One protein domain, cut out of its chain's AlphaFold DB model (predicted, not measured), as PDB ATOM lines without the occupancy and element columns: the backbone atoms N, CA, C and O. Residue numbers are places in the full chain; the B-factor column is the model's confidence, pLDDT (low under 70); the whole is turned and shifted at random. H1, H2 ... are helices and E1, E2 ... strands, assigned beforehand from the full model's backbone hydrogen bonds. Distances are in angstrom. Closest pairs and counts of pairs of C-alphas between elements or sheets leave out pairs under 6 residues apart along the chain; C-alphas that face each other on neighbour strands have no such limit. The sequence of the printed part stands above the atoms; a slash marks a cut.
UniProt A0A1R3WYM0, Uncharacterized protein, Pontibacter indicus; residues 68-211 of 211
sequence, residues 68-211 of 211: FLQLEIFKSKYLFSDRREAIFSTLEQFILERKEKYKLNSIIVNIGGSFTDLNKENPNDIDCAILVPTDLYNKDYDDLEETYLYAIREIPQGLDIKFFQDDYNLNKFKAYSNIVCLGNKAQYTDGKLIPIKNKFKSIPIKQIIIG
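What this domain is: This is residues 68 to 211 of the 211 residues of an uncharacterized protein of Pontibacter indicus (UniProt A0A1R3WYM0). A strongly twisted sheet of four strands makes the core, with the long helix H2 running slantwise over one face and the shorter helix H5 over the other; H1 packs on the edge strand E6. A small hairpin, E4 and E5, lies beyond the sheet and bears a long loop, residues 187 to 199, and another long loop, residues 138 to 158, joins H4 to E3. The printed part has 144 residues with five named helices and six named strands, in the order H1 H2 E1 H3 E2 H4 E3 H5 E4 E5 E6. The mixed sheet runs E3 E2 E1 E6, and the class is mixed, helices and strands. The whole is compact, with a radius of gyration of the C-alphas of 15.3 A and spans of 44 by 34 by 27 A.

Where its parts are: In the large sheet, E3 is residues 159 to 165, 19.0 A long; E2 is 126 to 132, 18.3 A; E1 is 107 to 111, 12.6 A; E6 is 206 to 210, 12.6 A, ending at C-alpha 210 at (102.148, 149.741, 154.527). H2, residues 82 to 102, is 30.0 A long, from (112.202, 136.910, 142.432) to (107.051, 154.373, 166.235). H5, residues 173 to 182, is 14.3 A long, and H1, residues 71 to 78, is 10.3 A, beginning at (99.582, 147.937, 148.252). H3 is residues 113 to 116, H4 134 to 137, E4 184 to 186 and E5 200 to 202.

How they stand to each other: E3 and E2 are parallel, with N 130 and O 162 at 2.8 A; with H4 between them they form a strand-helix-strand unit, two parallel neighbour strands joined through a helix. E1 is antiparallel to E2, with N 129 and O 110 at 2.8 A, and to E6, with N 109 and O 208 at 2.9 A. Helices on both faces make three layers: H1 and H2 on one, H5 on the other. H2 has a height over the sheet of 6.7 A and lies over E1 and, only just, with 3 C-alphas, E2; its closest C-alphas to E3 are those of Leu 91 and Leu 159, 6.8 A. H5, at a height of 9.5 A, lies over E3 and E2; its closest C-alphas to E2 are those of Leu 182 and Asp 127, 6.4 A. H1 is on the sheet, its closest C-alphas to E6 being those of Leu 71 and Ile 208, 5.8 A. H3 and H4 only graze the sheet. The hairpin E4 and E5 has N 201 and O 185 at 2.9 A. Every O i to N i+4 pair is within hydrogen-bond range in H1 and H2, and 5 of 6 in H5; H3 and H4 are too short for one.

The domain as a whole: The C-alphas of Lys 103 and Lys 197, the two farthest apart, are 45.8 A from each other. The printed part has no cut. The links H4 to E3 and E4 to E5 are long. The mean pLDDT of the printed part is 84.5; residues 137 to 153 and 187 to 192 are under 70.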
ATOM      1  N   PHE A  68      99.380 157.711 144.055       96.44
ATOM      2  CA  PHE A  68      98.884 156.766 145.044       96.44
ATOM      3  C   PHE A  68      98.488 155.438 144.393       96.44
ATOM      4  O   PHE A  68      97.746 155.410 143.409       96.44
ATOM      5  N   LEU A  69      98.940 154.336 144.988       97.00
ATOM      6  CA  LEU A  69      98.590 152.984 144.586       97.00
ATOM      7  C   LEU A  69      98.291 152.135 145.824       97.00
ATOM      8  O   LEU A  69      99.026 152.165 146.810       97.00
ATOM      9  N   GLN A  70      97.218 151.343 145.772       97.31
ATOM     10  CA  GLN A  70      96.954 150.355 146.819       97.31
ATOM     11  C   GLN A  70      98.083 149.317 146.856       97.31
ATOM     12  O   GLN A  70      98.578 148.918 145.800       97.31
ATOM     13  N   LEU A  71      98.455 148.855 148.053       97.31
ATOM     14  CA  LEU A  71      99.582 147.937 148.252       97.31
ATOM     15  C   LEU A  71      99.466 146.667 147.396       97.31
ATOM     16  O   LEU A  71     100.406 146.322 146.691       97.31
ATOM     17  N   GLU A  72      98.297 146.028 147.364       97.12
ATOM     18  CA  GLU A  72      98.070 144.812 146.565       97.12
ATOM     19  C   GLU A  72      98.176 145.060 145.050       97.12
ATOM     20  O   GLU A  72      98.701 144.242 144.289       97.12
ATOM     21  N   ILE A  73      97.751 146.243 144.594       97.56
ATOM     22  CA  ILE A  73      97.903 146.649 143.191       97.56
ATOM     23  C   ILE A  73      99.380 146.926 142.887       97.56
ATOM     24  O   ILE A  73      99.872 146.575 141.816       97.56
ATOM     25  N   PHE A  74     100.114 147.521 143.831       97.75
ATOM     26  CA  PHE A  74     101.554 147.705 143.698       97.75
ATOM     27  C   PHE A  74     102.267 146.356 143.590       97.75
ATOM     28  O   PHE A  74     103.021 146.154 142.639       97.75
ATOM     29  N   LYS A  75     101.982 145.423 144.506       97.56
ATOM     30  CA  LYS A  75     102.584 144.086 144.527       97.56
ATOM     31  C   LYS A  75     102.360 143.356 143.204       97.56
ATOM     32  O   LYS A  75     103.327 143.001 142.539       97.56
ATOM     33  N   SER A  76     101.108 143.253 142.758       97.25
ATOM     34  CA  SER A  76     100.768 142.550 141.510       97.25
ATOM     35  C   SER A  76     101.387 143.164 140.247       97.25
ATOM     36  O   SER A  76     101.616 142.456 139.271       97.25
ATOM     37  N   LYS A  77     101.669 144.473 140.245       97.12
ATOM     38  CA  LYS A  77     102.242 145.171 139.086       97.12
ATOM     39  C   LYS A  77     103.770 145.218 139.083       97.12
ATOM     40  O   LYS A  77     104.370 145.185 138.011       97.12
ATOM     41  N   TYR A  78     104.395 145.379 140.248       96.75
ATOM     42  CA  TYR A  78     105.825 145.686 140.364       96.75
ATOM     43  C   TYR A  78     106.675 144.522 140.870       96.75
ATOM     44  O   TYR A  78     107.897 144.588 140.719       96.75
ATOM     45  N   LEU A  79     106.069 143.475 141.434       96.75
ATOM     46  CA  LEU A  79     106.758 142.281 141.921       96.75
ATOM     47  C   LEU A  79     106.541 141.128 140.940       96.75
ATOM     48  O   LEU A  79     105.726 140.245 141.156       96.75
ATOM     49  N   PHE A  80     107.231 141.205 139.804       95.56
ATOM     50  CA  PHE A  80     107.127 140.226 138.716       95.56
ATOM     51  C   PHE A  80     108.406 139.393 138.531       95.56
ATOM     52  O   PHE A  80     108.532 138.672 137.546       95.56
ATOM     53  N   SER A  81     109.372 139.530 139.441       96.00
ATOM     54  CA  SER A  81     110.606 138.745 139.461       96.00
ATOM     55  C   SER A  81     111.027 138.464 140.900       96.00
ATOM     56  O   SER A  81     110.847 139.316 141.776       96.00
ATOM     57  N   ASP A  82     111.682 137.322 141.121       95.69
ATOM     58  CA  ASP A  82     112.202 136.910 142.432       95.69
ATOM     59  C   ASP A  82     113.087 137.996 143.064       95.69
ATOM     60  O   ASP A  82     113.062 138.233 144.272       95.69
ATOM     61  N   ARG A  83     113.861 138.717 142.239       95.06
ATOM     62  CA  ARG A  83     114.720 139.811 142.708       95.06
ATOM     63  C   ARG A  83     113.904 140.973 143.273       95.06
ATOM     64  O   ARG A  83     114.268 141.519 144.315       95.06
ATOM     65  N   ARG A  84     112.832 141.372 142.583       96.50
ATOM     66  CA  ARG A  84     111.939 142.458 143.017       96.50
ATOM     67  C   ARG A  84     111.189 142.065 144.280       96.50
ATOM     68  O   ARG A  84     111.122 142.872 145.204       96.50
ATOM     69  N   GLU A  85     110.696 140.832 144.333       97.00
ATOM     70  CA  GLU A  85     110.048 140.259 145.513       97.00
ATOM     71  C   GLU A  85     110.979 140.251 146.727       97.00
ATOM     72  O   GLU A  85     110.588 140.723 147.793       97.00
ATOM     73  N   ALA A  86     112.228 139.805 146.568       96.06
ATOM     74  CA  ALA A  86     113.201 139.768 147.658       96.06
ATOM     75  C   ALA A  86     113.524 141.170 148.210       96.06
ATOM     76  O   ALA A  86     113.498 141.384 149.426       96.06
ATOM     77  N   ILE A  87     113.786 142.146 147.328       96.44
ATOM     78  CA  ILE A  87     114.051 143.536 147.739       96.44
ATOM     79  C   ILE A  87     112.820 144.127 148.435       96.44
ATOM     80  O   ILE A  87     112.937 144.715 149.510       96.44
ATOM     81  N   PHE A  88     111.630 143.950 147.856       97.56
ATOM     82  CA  PHE A  88     110.407 144.503 148.432       97.56
ATOM     83  C   PHE A  88     110.041 143.852 149.765       97.56
ATOM     84  O   PHE A  88     109.616 144.556 150.669       97.56
ATOM     85  N   SER A  89     110.255 142.545 149.924       97.12
ATOM     86  CA  SER A  89     110.032 141.852 151.202       97.12
ATOM     87  C   SER A  89     110.948 142.404 152.296       97.12
ATOM     88  O   SER A  89     110.515 142.602 153.428       97.12
ATOM     89  N   THR A  90     112.195 142.734 151.938       96.25
ATOM     90  CA  THR A  90     113.146 143.392 152.848       96.25
ATOM     91  C   THR A  90     112.646 144.783 153.254       96.25
ATOM     92  O   THR A  90     112.695 145.135 154.431       96.25
ATOM     93  N   LEU A  91     112.117 145.564 152.301       96.50
ATOM     94  CA  LEU A  91     111.490 146.855 152.596       96.50
ATOM     95  C   LEU A  91     110.264 146.686 153.499       96.50
ATOM     96  O   LEU A  91     110.142 147.394 154.489       96.50
ATOM     97  N   GLU A  92     109.358 145.766 153.174       96.81
ATOM     98  CA  GLU A  92     108.125 145.540 153.930       96.81
ATOM     99  C   GLU A  92     108.428 145.158 155.381       96.81
ATOM    100  O   GLU A  92     107.891 145.783 156.295       96.81
ATOM    101  N   GLN A  93     109.363 144.229 155.604       95.75
ATOM    102  CA  GLN A  93     109.820 143.875 156.946       95.75
ATOM    103  C   GLN A  93     110.405 145.089 157.683       95.75
ATOM    104  O   GLN A  93     110.005 145.371 158.813       95.75
ATOM    105  N   PHE A  94     111.295 145.847 157.037       94.25
ATOM    106  CA  PHE A  94     111.877 147.054 157.629       94.25
ATOM    107  C   PHE A  94     110.797 148.070 158.034       94.25
ATOM    108  O   PHE A  94     110.847 148.645 159.121       94.25
ATOM    109  N   ILE A  95     109.784 148.280 157.189       94.50
ATOM    110  CA  ILE A  95     108.680 149.201 157.477       94.50
ATOM    111  C   ILE A  95     107.820 148.699 158.639       94.50
ATOM    112  O   ILE A  95     107.440 149.506 159.485       94.50
ATOM    113  N   LEU A  96     107.548 147.394 158.729       94.81
ATOM    114  CA  LEU A  96     106.807 146.811 159.851       94.81
ATOM    115  C   LEU A  96     107.546 147.001 161.185       94.81
ATOM    116  O   LEU A  96     106.939 147.453 162.155       94.81
ATOM    117  N   GLU A  97     108.861 146.778 161.215       92.50
ATOM    118  CA  GLU A  97     109.692 147.018 162.405       92.50
ATOM    119  C   GLU A  97     109.661 148.495 162.839       92.50
ATOM    120  O   GLU A  97     109.567 148.817 164.029       92.50
ATOM    121  N   ARG A  98     109.703 149.431 161.880       90.81
ATOM    122  CA  ARG A  98     109.588 150.872 162.171       90.81
ATOM    123  C   ARG A  98     108.187 151.269 162.613       90.81
ATOM    124  O   ARG A  98     108.060 152.070 163.539       90.81
ATOM    125  N   LYS A  99     107.145 150.691 162.017       92.94
ATOM    126  CA  LYS A  99     105.749 150.898 162.416       92.94
ATOM    127  C   LYS A  99     105.555 150.549 163.893       92.94
ATOM    128  O   LYS A  99     104.995 151.355 164.635       92.94
ATOM    129  N   GLU A 100     106.083 149.408 164.333       93.06
ATOM    130  CA  GLU A 100     106.046 148.985 165.737       93.06
ATOM    131  C   GLU A 100     106.853 149.919 166.647       93.06
ATOM    132  O   GLU A 100     106.331 150.415 167.649       93.06
ATOM    133  N   LYS A 101     108.100 150.233 166.269       89.12
ATOM    134  CA  LYS A 101     108.985 151.145 167.017       89.12
ATOM    135  C   LYS A 101     108.355 152.526 167.236       89.12
ATOM    136  O   LYS A 101     108.469 153.099 168.321       89.12
ATOM    137  N   TYR A 102     107.691 153.057 166.213       89.50
ATOM    138  CA  TYR A 102     107.051 154.373 166.235       89.50
ATOM    139  C   TYR A 102     105.606 154.346 166.739       89.50
ATOM    140  O   TYR A 102     105.012 155.408 166.919       89.50
ATOM    141  N   LYS A 103     105.048 153.156 167.001       92.50
ATOM    142  CA  LYS A 103     103.651 152.949 167.415       92.50
ATOM    143  C   LYS A 103     102.652 153.574 166.434       92.50
ATOM    144  O   LYS A 103     101.714 154.260 166.835       92.50
ATOM    145  N   LEU A 104     102.880 153.347 165.145       92.69
ATOM    146  CA  LEU A 104     102.030 153.830 164.060       92.69
ATOM    147  C   LEU A 104     101.058 152.744 163.597       92.69
ATOM    148  O   LEU A 104     101.366 151.559 163.658       92.69
ATOM    149  N   ASN A 105      99.894 153.145 163.084       94.69
ATOM    150  CA  ASN A 105      98.969 152.208 162.433       94.69
ATOM    151  C   ASN A 105      99.441 151.829 161.028       94.69
ATOM    152  O   ASN A 105      99.145 150.747 160.542       94.69
ATOM    153  N   SER A 106     100.149 152.740 160.365       95.00
ATOM    154  CA  SER A 106     100.659 152.557 159.014       95.00
ATOM    155  C   SER A 106     101.755 153.568 158.719       95.00
ATOM    156  O   SER A 106     101.812 154.625 159.350       95.00
ATOM    157  N   ILE A 107     102.576 153.277 157.717       95.06
ATOM    158  CA  ILE A 107     103.625 154.157 157.210       95.06
ATOM    159  C   ILE A 107     103.405 154.392 155.716       95.06
ATOM    160  O   ILE A 107     103.112 153.468 154.954       95.06
ATOM    161  N   ILE A 108     103.548 155.648 155.303       95.88
ATOM    162  CA  ILE A 108     103.481 156.052 153.902       95.88
ATOM    163  C   ILE A 108     104.882 155.940 153.297       95.88
ATOM    164  O   ILE A 108     105.853 156.455 153.854       95.88
ATOM    165  N   VAL A 109     104.983 155.307 152.129       96.38
ATOM    166  CA  VAL A 109     106.250 155.113 151.418       96.38
ATOM    167  C   VAL A 109     106.117 155.587 149.977       96.38
ATOM    168  O   VAL A 109     105.254 155.124 149.235       96.38
ATOM    169  N   ASN A 110     107.005 156.491 149.573       95.62
ATOM    170  CA  ASN A 110     107.185 156.915 148.190       95.62
ATOM    171  C   ASN A 110     108.327 156.113 147.569       95.62
ATOM    172  O   ASN A 110     109.471 156.257 147.984       95.62
ATOM    173  N   ILE A 111     108.032 155.301 146.562       95.88
ATOM    174  CA  ILE A 111     108.991 154.452 145.857       95.88
ATOM    175  C   ILE A 111     109.247 155.044 144.476       95.88
ATOM    176  O   ILE A 111     108.309 155.388 143.756       95.88
ATOM    177  N   GLY A 112     110.515 155.151 144.098       93.75
ATOM    178  CA  GLY A 112     110.919 155.654 142.796       93.75
ATOM    179  C   GLY A 112     112.038 154.831 142.188       93.75
ATOM    180  O   GLY A 112     112.115 153.609 142.345       93.75
ATOM    181  N   GLY A 113     112.887 155.516 141.437       89.88
ATOM    182  CA  GLY A 113     114.111 154.943 140.920       89.88
ATOM    183  C   GLY A 113     113.886 153.797 139.948       89.88
ATOM    184  O   GLY A 113     112.829 153.624 139.328       89.88
ATOM    185  N   SER A 114     114.925 152.986 139.804       90.19
ATOM    186  CA  SER A 114     114.925 151.911 138.818       90.19
ATOM    187  C   SER A 114     113.933 150.785 139.144       90.19
ATOM    188  O   SER A 114     113.525 150.051 138.245       90.19
ATOM    189  N   PHE A 115     113.478 150.709 140.398       94.38
ATOM    190  CA  PHE A 115     112.463 149.764 140.855       94.38
ATOM    191  C   PHE A 115     111.089 150.018 140.213       94.38
ATOM    192  O   PHE A 115     110.361 149.078 139.904       94.38
ATOM    193  N   THR A 116     110.732 151.271 139.928       93.62
ATOM    194  CA  THR A 116     109.442 151.612 139.292       93.62
ATOM    195  C   THR A 116     109.462 151.540 137.759       93.62
ATOM    196  O   THR A 116     108.413 151.677 137.123       93.62
ATOM    197  N   ASP A 117     110.621 151.290 137.140       91.38
ATOM    198  CA  ASP A 117     110.730 151.052 135.696       91.38
ATOM    199  C   ASP A 117     110.405 149.584 135.386       91.38
ATOM    200  O   ASP A 117     111.216 148.690 135.630       91.38
ATOM    201  N   LEU A 118     109.215 149.330 134.834       91.88
ATOM    202  CA  LEU A 118     108.753 147.978 134.482       91.88
ATOM    203  C   LEU A 118     109.618 147.300 133.409       91.88
ATOM    204  O   LEU A 118     109.575 146.083 133.280       91.88
ATOM    205  N   ASN A 119     110.441 148.055 132.671       90.19
ATOM    206  CA  ASN A 119     111.379 147.476 131.707       90.19
ATOM    207  C   ASN A 119     112.667 146.963 132.372       90.19
ATOM    208  O   ASN A 119     113.510 146.374 131.698       90.19
ATOM    209  N   LYS A 120     112.864 147.219 133.673       89.19
ATOM    210  CA  LYS A 120     114.028 146.751 134.430       89.19
ATOM    211  C   LYS A 120     113.631 145.588 135.328       89.19
ATOM    212  O   LYS A 120     113.174 145.783 136.448       89.19
ATOM    213  N   GLU A 121     113.842 144.369 134.858       90.19
ATOM    214  CA  GLU A 121     113.460 143.159 135.595       90.19
ATOM    215  C   GLU A 121     114.250 142.963 136.896       90.19
ATOM    216  O   GLU A 121     113.673 142.593 137.917       90.19
ATOM    217  N   ASN A 122     115.546 143.292 136.881       90.75
ATOM    218  CA  ASN A 122     116.472 143.060 137.990       90.75
ATOM    219  C   ASN A 122     117.043 144.385 138.530       90.75
ATOM    220  O   ASN A 122     118.146 144.790 138.147       90.75
ATOM    221  N   PRO A 123     116.294 145.131 139.363       92.06
ATOM    222  CA  PRO A 123     116.848 146.258 140.102       92.06
ATOM    223  C   PRO A 123     117.840 145.773 141.174       92.06
ATOM    224  O   PRO A 123     117.717 144.675 141.723       92.06
ATOM    225  N   ASN A 124     118.850 146.600 141.453       90.38
ATOM    226  CA  ASN A 124     119.844 146.307 142.489       90.38
ATOM    227  C   ASN A 124     119.299 146.652 143.878       90.38
ATOM    228  O   ASN A 124     119.610 145.955 144.843       90.38
ATOM    229  N   ASP A 125     118.470 147.687 143.925       92.31
ATOM    230  CA  ASP A 125     118.006 148.415 145.092       92.31
ATOM    231  C   ASP A 125     116.564 148.919 144.896       92.31
ATOM    232  O   ASP A 125     115.963 148.800 143.819       92.31
ATOM    233  N   ILE A 126     116.004 149.487 145.962       93.50
ATOM    234  CA  ILE A 126     114.786 150.288 145.940       93.50
ATOM    235  C   ILE A 126     115.076 151.674 146.520       93.50
ATOM    236  O   ILE A 126     115.378 151.814 147.703       93.50
ATOM    237  N   ASP A 127     114.962 152.698 145.677       92.12
ATOM    238  CA  ASP A 127     114.989 154.093 146.108       92.12
ATOM    239  C   ASP A 127     113.634 154.454 146.729       92.12
ATOM    240  O   ASP A 127     112.601 154.419 146.040       92.12
ATOM    241  N   CYS A 128     113.606 154.835 148.006       93.19
ATOM    242  CA  CYS A 128     112.364 155.271 148.629       93.19
ATOM    243  C   CYS A 128     112.513 156.381 149.674       93.19
ATOM    244  O   CYS A 128     113.530 156.554 150.343       93.19
ATOM    245  N   ALA A 129     111.435 157.151 149.809       91.69
ATOM    246  CA  ALA A 129     111.226 158.092 150.891       91.69
ATOM    247  C   ALA A 129     110.134 157.561 151.823       91.69
ATOM    248  O   ALA A 129     109.004 157.324 151.393       91.69
ATOM    249  N   ILE A 130     110.473 157.406 153.096       92.19
ATOM    250  CA  ILE A 130     109.538 157.054 154.160       92.19
ATOM    251  C   ILE A 130     109.013 158.348 154.765       92.19
ATOM    252  O   ILE A 130     109.793 159.181 155.233       92.19
ATOM    253  N   LEU A 131     107.693 158.506 154.757       90.94
ATOM    254  CA  LEU A 131     107.035 159.649 155.366       90.94
ATOM    255  C   LEU A 131     106.552 159.267 156.762       90.94
ATOM    256  O   LEU A 131     105.789 158.311 156.929       90.94
ATOM    257  N   VAL A 132     107.001 160.022 157.757       87.94
ATOM    258  CA  VAL A 132     106.601 159.868 159.155       87.94
ATOM    259  C   VAL A 132     105.884 161.130 159.638       87.94
ATOM    260  O   VAL A 132     106.242 162.224 159.200       87.94
ATOM    261  N   PRO A 133     104.911 161.006 160.556       89.38
ATOM    262  CA  PRO A 133     104.242 162.153 161.159       89.38
ATOM    263  C   PRO A 133     105.207 163.226 161.675       89.38
ATOM    264  O   PRO A 133     106.206 162.916 162.336       89.38
ATOM    265  N   THR A 134     104.905 164.495 161.392       83.00
ATOM    266  CA  THR A 134     105.733 165.653 161.780       83.00
ATOM    267  C   THR A 134     106.095 165.669 163.272       83.00
ATOM    268  O   THR A 134     107.202 166.067 163.637       83.00
ATOM    269  N   ASP A 135     105.191 165.227 164.151       82.88
ATOM    270  CA  ASP A 135     105.402 165.179 165.602       82.88
ATOM    271  C   ASP A 135     106.410 164.100 166.032       82.88
ATOM    272  O   ASP A 135     107.094 164.271 167.043       82.88
ATOM    273  N   LEU A 136     106.532 163.011 165.269       81.62
ATOM    274  CA  LEU A 136     107.539 161.970 165.477       81.62
ATOM    275  C   LEU A 136     108.901 162.364 164.920       81.62
ATOM    276  O   LEU A 136     109.912 162.043 165.537       81.62
ATOM    277  N   TYR A 137     108.932 163.083 163.797       69.12
ATOM    278  CA  TYR A 137     110.181 163.511 163.159       69.12
ATOM    279  C   TYR A 137     111.045 164.403 164.056       69.12
ATOM    280  O   TYR A 137     112.258 164.447 163.900       69.12
ATOM    281  N   ASN A 138     110.424 165.117 164.997       66.62
ATOM    282  CA  ASN A 138     111.117 165.993 165.942       66.62
ATOM    283  C   ASN A 138     111.512 165.287 167.253       66.62
ATOM    284  O   ASN A 138     111.914 165.960 168.201       66.62
ATOM    285  N   LYS A 139     111.336 163.962 167.349       69.44
ATOM    286  CA  LYS A 139     111.758 163.158 168.504       69.44
ATOM    287  C   LYS A 139     113.135 162.551 168.246       69.44
ATOM    288  O   LYS A 139     113.480 162.279 167.099       69.44
ATOM    289  N   ASP A 140     113.854 162.258 169.328       63.09
ATOM    290  CA  ASP A 140     115.187 161.639 169.313       63.09
ATOM    291  C   ASP A 140     115.108 160.146 168.934       63.09
ATOM    292  O   ASP A 140     115.322 159.244 169.746       63.09
ATOM    293  N   TYR A 141     114.729 159.870 167.688       64.62
ATOM    294  CA  TYR A 141     114.861 158.558 167.075       64.62
ATOM    295  C   TYR A 141     116.116 158.548 166.204       64.62
ATOM    296  O   TYR A 141     116.215 159.295 165.234       64.62
ATOM    297  N   ASP A 142     117.055 157.657 166.527       63.06
ATOM    298  CA  ASP A 142     118.377 157.573 165.884       63.06
ATOM    299  C   ASP A 142     118.349 157.429 164.343       63.06
ATOM    300  O   ASP A 142     119.318 157.739 163.658       63.06
ATOM    301  N   ASP A 143     117.262 156.897 163.787       65.88
ATOM    302  CA  ASP A 143     117.012 156.708 162.353       65.88
ATOM    303  C   ASP A 143     116.303 157.895 161.685       65.88
ATOM    304  O   ASP A 143     116.306 157.991 160.460       65.88
ATOM    305  N   LEU A 144     115.725 158.806 162.471       66.50
ATOM    306  CA  LEU A 144     115.163 160.076 162.003       66.50
ATOM    307  C   LEU A 144     116.188 161.221 162.081       66.50
ATOM    308  O   LEU A 144     116.026 162.224 161.381       66.50
ATOM    309  N   GLU A 145     117.276 161.052 162.846       58.25
ATOM    310  CA  GLU A 145     118.455 161.930 162.856       58.25
ATOM    311  C   GLU A 145     119.287 161.803 161.561       58.25
ATOM    312  O   GLU A 145     120.471 161.468 161.546       58.25
ATOM    313  N   GLU A 146     118.671 162.084 160.417       54.56
ATOM    314  CA  GLU A 146     119.387 162.157 159.150       54.56
ATOM    315  C   GLU A 146     120.011 163.539 158.954       54.56
ATOM    316  O   GLU A 146     119.383 164.478 158.437       54.56
ATOM    317  N   THR A 147     121.308 163.628 159.239       50.16
ATOM    318  CA  THR A 147     122.149 164.607 158.545       50.16
ATOM    319  C   THR A 147     122.200 164.253 157.053       50.16
ATOM    320  O   THR A 147     122.120 163.084 156.676       50.16
ATOM    321  N   TYR A 148     122.329 165.256 156.176       41.72
ATOM    322  CA  TYR A 148     122.355 165.086 154.710       41.72
ATOM    323  C   TYR A 148     123.377 164.032 154.216       41.72
ATOM    324  O   TYR A 148     123.245 163.519 153.107       41.72
ATOM    325  N   LEU A 149     124.377 163.697 155.037       37.19
ATOM    326  CA  LEU A 149     125.528 162.886 154.654       37.19
ATOM    327  C   LEU A 149     125.497 161.438 155.161       37.19
ATOM    328  O   LEU A 149     126.143 160.602 154.538       37.19
ATOM    329  N   TYR A 150     124.755 161.107 156.223       38.88
ATOM    330  CA  TYR A 150     124.815 159.766 156.816       38.88
ATOM    331  C   TYR A 150     123.475 159.376 157.443       38.88
ATOM    332  O   TYR A 150     123.024 160.018 158.389       38.88
ATOM    333  N   ALA A 151     122.867 158.293 156.951       44.59
ATOM    334  CA  ALA A 151     122.015 157.478 157.808       44.59
ATOM    335  C   ALA A 151     122.960 156.764 158.781       44.59
ATOM    336  O   ALA A 151     123.884 156.074 158.354       44.59
ATOM    337  N   ILE A 152     122.802 156.997 160.082       47.62
ATOM    338  CA  ILE A 152     123.798 156.592 161.084       47.62
ATOM    339  C   ILE A 152     123.725 155.074 161.390       47.62
ATOM    340  O   ILE A 152     124.580 154.559 162.107       47.62
ATOM    341  N   ARG A 153     122.754 154.309 160.847       60.94
ATOM    342  CA  ARG A 153     122.545 152.880 161.187       60.94
ATOM    343  C   ARG A 153     122.082 151.993 160.026       60.94
ATOM    344  O   ARG A 153     121.637 152.499 159.002       60.94
ATOM    345  N   GLU A 154     122.213 150.675 160.236       71.12
ATOM    346  CA  GLU A 154     122.015 149.558 159.293       71.12
ATOM    347  C   GLU A 154     120.681 149.630 158.537       71.12
ATOM    348  O   GLU A 154     119.662 149.073 158.943       71.12
ATOM    349  N   ILE A 155     120.691 150.332 157.407       82.81
ATOM    350  CA  ILE A 155     119.698 150.139 156.359       82.81
ATOM    351  C   ILE A 155     120.021 148.784 155.705       82.81
ATOM    352  O   ILE A 155     121.173 148.580 155.303       82.81
ATOM    353  N   PRO A 156     119.058 147.847 155.617       87.62
ATOM    354  CA  PRO A 156     119.274 146.568 154.956       87.62
ATOM    355  C   PRO A 156     119.814 146.732 153.533       87.62
ATOM    356  O   PRO A 156     119.444 147.660 152.810       87.62
ATOM    357  N   GLN A 157     120.669 145.800 153.111       88.38
ATOM    358  CA  GLN A 157     121.214 145.817 151.758       88.38
ATOM    359  C   GLN A 157     120.086 145.809 150.716       88.38
ATOM    360  O   GLN A 157     119.150 145.018 150.796       88.38
ATOM    361  N   GLY A 158     120.222 146.660 149.698       88.75
ATOM    362  CA  GLY A 158     119.234 146.792 148.629       88.75
ATOM    363  C   GLY A 158     118.121 147.792 148.934       88.75
ATOM    364  O   GLY A 158     117.224 147.930 148.109       88.75
ATOM    365  N   LEU A 159     118.168 148.500 150.065       91.50
ATOM    366  CA  LEU A 159     117.269 149.616 150.346       91.50
ATOM    367  C   LEU A 159     118.055 150.934 150.353       91.50
ATOM    368  O   LEU A 159     119.011 151.076 151.108       91.50
ATOM    369  N   ASP A 160     117.603 151.909 149.568       89.75
ATOM    370  CA  ASP A 160     118.112 153.282 149.579       89.75
ATOM    371  C   ASP A 160     117.026 154.201 150.140       89.75
ATOM    372  O   ASP A 160     116.159 154.719 149.431       89.75
ATOM    373  N   ILE A 161     117.053 154.356 151.465       87.69
ATOM    374  CA  ILE A 161     115.978 154.977 152.244       87.69
ATOM    375  C   ILE A 161     116.332 156.413 152.629       87.69
ATOM    376  O   ILE A 161     117.478 156.724 152.971       87.69
ATOM    377  N   LYS A 162     115.312 157.278 152.615       85.94
ATOM    378  CA  LYS A 162     115.331 158.614 153.222       85.94
ATOM    379  C   LYS A 162     114.091 158.859 154.072       85.94
ATOM    380  O   LYS A 162     112.981 158.579 153.623       85.94
ATOM    381  N   PHE A 163     114.254 159.446 155.254       85.81
ATOM    382  CA  PHE A 163     113.128 159.808 156.123       85.81
ATOM    383  C   PHE A 163     112.716 161.279 155.968       85.81
ATOM    384  O   PHE A 163     113.540 162.200 156.048       85.81
ATOM    385  N   PHE A 164     111.410 161.511 155.826       83.88
ATOM    386  CA  PHE A 164     110.804 162.839 155.733       83.88
ATOM    387  C   PHE A 164     109.578 162.973 156.627       83.88
ATOM    388  O   PHE A 164     108.893 161.996 156.909       83.88
ATOM    389  N   GLN A 165     109.280 164.212 157.011       85.81
ATOM    390  CA  GLN A 165     107.970 164.569 157.548       85.81
ATOM    391  C   GLN A 165     106.896 164.305 156.480       85.81
ATOM    392  O   GLN A 165     107.143 164.493 155.285       85.81
ATOM    393  N   ASP A 166     105.714 163.868 156.891       85.00
ATOM    394  CA  ASP A 166     104.569 163.634 156.008       85.00
ATOM    395  C   ASP A 166     104.020 164.916 155.368       85.00
ATOM    396  O   ASP A 166     103.477 164.863 154.265       85.00
ATOM    397  N   ASP A 167     104.276 166.071 155.976       82.31
ATOM    398  CA  ASP A 167     104.015 167.406 155.434       82.31
ATOM    399  C   ASP A 167     105.213 168.026 154.679       82.31
ATOM    400  O   ASP A 167     105.337 169.253 154.584       82.31
ATOM    401  N   TYR A 168     106.126 167.206 154.134       83.50
ATOM    402  CA  TYR A 168     107.326 167.708 153.455       83.50
ATOM    403  C   TYR A 168     107.010 168.764 152.382       83.50
ATOM    404  O   TYR A 168     106.083 168.654 151.580       83.50
ATOM    405  N   ASN A 169     107.862 169.789 152.315       83.12
ATOM    406  CA  ASN A 169     107.697 170.910 151.399       83.12
ATOM    407  C   ASN A 169     108.881 170.983 150.429       83.12
ATOM    408  O   ASN A 169     110.020 171.153 150.865       83.12
ATOM    409  N   LEU A 170     108.617 170.916 149.119       85.62
ATOM    410  CA  LEU A 170     109.638 171.034 148.066       85.62
ATOM    411  C   LEU A 170     110.317 172.418 148.019       85.62
ATOM    412  O   LEU A 170     111.356 172.572 147.380       85.62
ATOM    413  N   ASN A 171     109.803 173.412 148.748       83.81
ATOM    414  CA  ASN A 171     110.511 174.664 149.010       83.81
ATOM    415  C   ASN A 171     111.757 174.449 149.876       83.81
ATOM    416  O   ASN A 171     112.660 175.276 149.834       83.81
ATOM    417  N   LYS A 172     111.855 173.343 150.623       82.50
ATOM    418  CA  LYS A 172     113.069 172.949 151.347       82.50
ATOM    419  C   LYS A 172     113.985 172.156 150.419       82.50
ATOM    420  O   LYS A 172     113.566 171.169 149.811       82.50
ATOM    421  N   PHE A 173     115.262 172.530 150.379       82.81
ATOM    422  CA  PHE A 173     116.233 171.892 149.494       82.81
ATOM    423  C   PHE A 173     116.368 170.380 149.731       82.81
ATOM    424  O   PHE A 173     116.382 169.626 148.762       82.81
ATOM    425  N   LYS A 174     116.402 169.904 150.988       80.00
ATOM    426  CA  LYS A 174     116.492 168.456 151.282       80.00
ATOM    427  C   LYS A 174     115.323 167.678 150.666       80.00
ATOM    428  O   LYS A 174     115.553 166.653 150.027       80.00
ATOM    429  N   ALA A 175     114.094 168.170 150.836       82.38
ATOM    430  CA  ALA A 175     112.903 167.538 150.278       82.38
ATOM    431  C   ALA A 175     112.936 167.570 148.745       82.38
ATOM    432  O   ALA A 175     112.774 166.530 148.115       82.38
ATOM    433  N   TYR A 176     113.250 168.726 148.149       86.75
ATOM    434  CA  TYR A 176     113.435 168.846 146.702       86.75
ATOM    435  C   TYR A 176     114.469 167.846 146.175       86.75
ATOM    436  O   TYR A 176     114.166 167.033 145.310       86.75
ATOM    437  N   SER A 177     115.678 167.870 146.733       84.25
ATOM    438  CA  SER A 177     116.832 167.101 146.266       84.25
ATOM    439  C   SER A 177     116.604 165.591 146.303       84.25
ATOM    440  O   SER A 177     117.114 164.879 145.441       84.25
ATOM    441  N   ASN A 178     115.845 165.088 147.278       83.88
ATOM    442  CA  ASN A 178     115.606 163.654 147.422       83.88
ATOM    443  C   ASN A 178     114.324 163.210 146.710       83.88
ATOM    444  O   ASN A 178     114.377 162.280 145.913       83.88
ATOM    445  N   ILE A 179     113.196 163.901 146.915       86.94
ATOM    446  CA  ILE A 179     111.909 163.504 146.323       86.94
ATOM    447  C   ILE A 179     111.930 163.654 144.803       86.94
ATOM    448  O   ILE A 179     111.473 162.762 144.091       86.94
ATOM    449  N   VAL A 180     112.503 164.740 144.276       86.69
ATOM    450  CA  VAL A 180     112.616 164.914 142.821       86.69
ATOM    451  C   VAL A 180     113.498 163.816 142.228       86.69
ATOM    452  O   VAL A 180     113.172 163.276 141.173       86.69
ATOM    453  N   CYS A 181     114.573 163.416 142.904       83.44
ATOM    454  CA  CYS A 181     115.462 162.374 142.396       83.44
ATOM    455  C   CYS A 181     114.845 160.976 142.383       83.44
ATOM    456  O   CYS A 181     115.160 160.220 141.470       83.44
ATOM    457  N   LEU A 182     113.892 160.670 143.271       87.62
ATOM    458  CA  LEU A 182     113.096 159.441 143.156       87.62
ATOM    459  C   LEU A 182     112.396 159.343 141.791       87.62
ATOM    460  O   LEU A 182     112.265 158.259 141.232       87.62
ATOM    461  N   GLY A 183     111.953 160.474 141.238       83.75
ATOM    462  CA  GLY A 183     111.211 160.542 139.979       83.75
ATOM    463  C   GLY A 183     112.056 160.774 138.729       83.75
ATOM    464  O   GLY A 183     111.504 160.933 137.639       83.75
ATOM    465  N   ASN A 184     113.382 160.853 138.857       85.94
ATOM    466  CA  ASN A 184     114.235 161.340 137.779       85.94
ATOM    467  C   ASN A 184     115.501 160.511 137.619       85.94
ATOM    468  O   ASN A 184     116.382 160.511 138.475       85.94
ATOM    469  N   LYS A 185     115.653 159.909 136.438       79.69
ATOM    470  CA  LYS A 185     116.904 159.273 136.029       79.69
ATOM    471  C   LYS A 185     117.723 160.236 135.171       79.69
ATOM    472  O   LYS A 185     117.297 160.606 134.074       79.69
ATOM    473  N   ALA A 186     118.897 160.631 135.660       72.81
ATOM    474  CA  ALA A 186     119.895 161.341 134.861       72.81
ATOM    475  C   ALA A 186     120.424 160.424 133.742       72.81
ATOM    476  O   ALA A 186     120.657 159.240 133.976       72.81
ATOM    477  N   GLN A 187     120.627 160.957 132.532       64.81
ATOM    478  CA  GLN A 187     121.194 160.175 131.421       64.81
ATOM    479  C   GLN A 187     122.686 159.849 131.587       64.81
ATOM    480  O   GLN A 187     123.174 158.936 130.927       64.81
ATOM    481  N   TYR A 188     123.395 160.542 132.479       60.16
ATOM    482  CA  TYR A 188     124.771 160.216 132.846       60.16
ATOM    483  C   TYR A 188     124.808 159.634 134.257       60.16
ATOM    484  O   TYR A 188     124.359 160.277 135.207       60.16
ATOM    485  N   THR A 189     125.360 158.432 134.382       49.56
ATOM    486  CA  THR A 189     125.660 157.780 135.659       49.56
ATOM    487  C   THR A 189     127.136 157.389 135.689       49.56
ATOM    488  O   THR A 189     127.651 156.876 134.697       49.56
ATOM    489  N   ASP A 190     127.764 157.686 136.832       48.81
ATOM    490  CA  ASP A 190     129.020 157.151 137.391       48.81
ATOM    491  C   ASP A 190     130.164 158.162 137.546       48.81
ATOM    492  O   ASP A 190     130.883 158.495 136.602       48.81
ATOM    493  N   GLY A 191     130.339 158.618 138.795       55.19
ATOM    494  CA  GLY A 191     131.568 159.209 139.350       55.19
ATOM    495  C   GLY A 191     132.079 160.510 138.726       55.19
ATOM    496  O   GLY A 191     133.129 161.002 139.131       55.19
ATOM    497  N   LYS A 192     131.378 161.063 137.736       64.06
ATOM    498  CA  LYS A 192     131.808 162.233 136.965       64.06
ATOM    499  C   LYS A 192     130.900 163.425 137.224       64.06
ATOM    500  O   LYS A 192     129.710 163.271 137.491       64.06
ATOM    501  N   LEU A 193     131.479 164.619 137.100       75.00
ATOM    502  CA  LEU A 193     130.726 165.867 137.120       75.00
ATOM    503  C   LEU A 193     129.616 165.826 136.062       75.00
ATOM    504  O   LEU A 193     129.826 165.391 134.926       75.00
ATOM    505  N   ILE A 194     128.434 166.294 136.442       74.69
ATOM    506  CA  ILE A 194     127.263 166.356 135.583       74.69
ATOM    507  C   ILE A 194     127.408 167.578 134.673       74.69
ATOM    508  O   ILE A 194     127.560 168.697 135.175       74.69
ATOM    509  N   PRO A 195     127.338 167.409 133.340       77.94
ATOM    510  CA  PRO A 195     127.261 168.550 132.447       77.94
ATOM    511  C   PRO A 195     125.938 169.275 132.682       77.94
ATOM    512  O   PRO A 195     124.876 168.653 132.745       77.94
ATOM    513  N   ILE A 196     125.983 170.602 132.722       73.31
ATOM    514  CA  ILE A 196     124.804 171.445 132.954       73.31
ATOM    515  C   ILE A 196     123.641 171.131 131.977       73.31
ATOM    516  O   ILE A 196     122.459 171.200 132.309       73.31
ATOM    517  N   LYS A 197     123.953 170.663 130.768       73.75
ATOM    518  CA  LYS A 197     122.962 170.307 129.738       73.75
ATOM    519  C   LYS A 197     122.434 168.868 129.823       73.75
ATOM    520  O   LYS A 197     121.854 168.384 128.849       73.75
ATOM    521  N   ASN A 198     122.631 168.172 130.944       75.56
ATOM    522  CA  ASN A 198     122.123 166.814 131.133       75.56
ATOM    523  C   ASN A 198     120.601 166.746 130.916       75.56
ATOM    524  O   ASN A 198     119.880 167.703 131.193       75.56
ATOM    525  N   LYS A 199     120.107 165.620 130.401       78.00
ATOM    526  CA  LYS A 199     118.673 165.369 130.221       78.00
ATOM    527  C   LYS A 199     118.204 164.342 131.241       78.00
ATOM    528  O   LYS A 199     118.920 163.391 131.557       78.00
ATOM    529  N   PHE A 200     116.977 164.525 131.713       80.50
ATOM    530  CA  PHE A 200     116.322 163.584 132.609       80.50
ATOM    531  C   PHE A 200     115.305 162.751 131.850       80.50
ATOM    532  O   PHE A 200     114.658 163.221 130.914       80.50
ATOM    533  N   LYS A 201     115.164 161.502 132.281       84.88
ATOM    534  CA  LYS A 201     113.996 160.677 131.996       84.88
ATOM    535  C   LYS A 201     113.125 160.692 133.250       84.88
ATOM    536  O   LYS A 201     113.605 160.314 134.321       84.88
ATOM    537  N   SER A 202     111.874 161.126 133.109       88.12
ATOM    538  CA  SER A 202     110.874 160.964 134.167       88.12
ATOM    539  C   SER A 202     110.587 159.477 134.363       88.12
ATOM    540  O   SER A 202     110.479 158.712 133.399       88.12
ATOM    541  N   ILE A 203     110.496 159.080 135.623       88.25
ATOM    542  CA  ILE A 203     110.079 157.755 136.072       88.25
ATOM    543  C   ILE A 203     109.012 157.946 137.147       88.25
ATOM    544  O   ILE A 203     109.174 158.826 137.982       88.25
ATOM    545  N   PRO A 204     107.909 157.188 137.148       90.00
ATOM    546  CA  PRO A 204     106.800 157.445 138.061       90.00
ATOM    547  C   PRO A 204     107.196 157.179 139.518       90.00
ATOM    548  O   PRO A 204     107.734 156.123 139.826       90.00
ATOM    549  N   ILE A 205     106.860 158.099 140.425       94.19
ATOM    550  CA  ILE A 205     106.934 157.841 141.871       94.19
ATOM    551  C   ILE A 205     105.614 157.206 142.290       94.19
ATOM    552  O   ILE A 205     104.548 157.730 141.958       94.19
ATOM    553  N   LYS A 206     105.673 156.094 143.019       96.25
ATOM    554  CA  LYS A 206     104.501 155.407 143.559       96.25
ATOM    555  C   LYS A 206     104.429 155.597 145.058       96.25
ATOM    556  O   LYS A 206     105.382 155.283 145.759       96.25
ATOM    557  N   GLN A 207     103.300 156.093 145.529       96.62
ATOM    558  CA  GLN A 207     103.013 156.212 146.947       96.62
ATOM    559  C   GLN A 207     102.156 155.033 147.378       96.62
ATOM    560  O   GLN A 207     101.072 154.819 146.834       96.62
ATOM    561  N   ILE A 208     102.637 154.288 148.361       97.69
ATOM    562  CA  ILE A 208     101.921 153.173 148.973       97.69
ATOM    563  C   ILE A 208     101.801 153.399 150.478       97.69
ATOM    564  O   ILE A 208     102.558 154.169 151.071       97.69
ATOM    565  N   ILE A 209     100.841 152.718 151.092       97.06
ATOM    566  CA  ILE A 209     100.676 152.667 152.544       97.06
ATOM    567  C   ILE A 209     100.927 151.226 152.972       97.06
ATOM    568  O   ILE A 209     100.298 150.313 152.440       97.06
ATOM    569  N   ILE A 210     101.843 151.039 153.919       95.56
ATOM    570  CA  ILE A 210     102.148 149.741 154.527       95.56
ATOM    571  C   ILE A 210     101.652 149.800 155.973       95.56
ATOM    572  O   ILE A 210     102.053 150.680 156.737       95.56
ATOM    573  N   GLY A 211     100.709 148.915 156.296       83.75
ATOM    574  CA  GLY A 211      99.941 148.899 157.544       83.75
ATOM    575  C   GLY A 211     100.188 147.684 158.410       83.75
ATOM    576  O   GLY A 211     101.036 146.832 158.081       83.75
TER     577      GLY A 211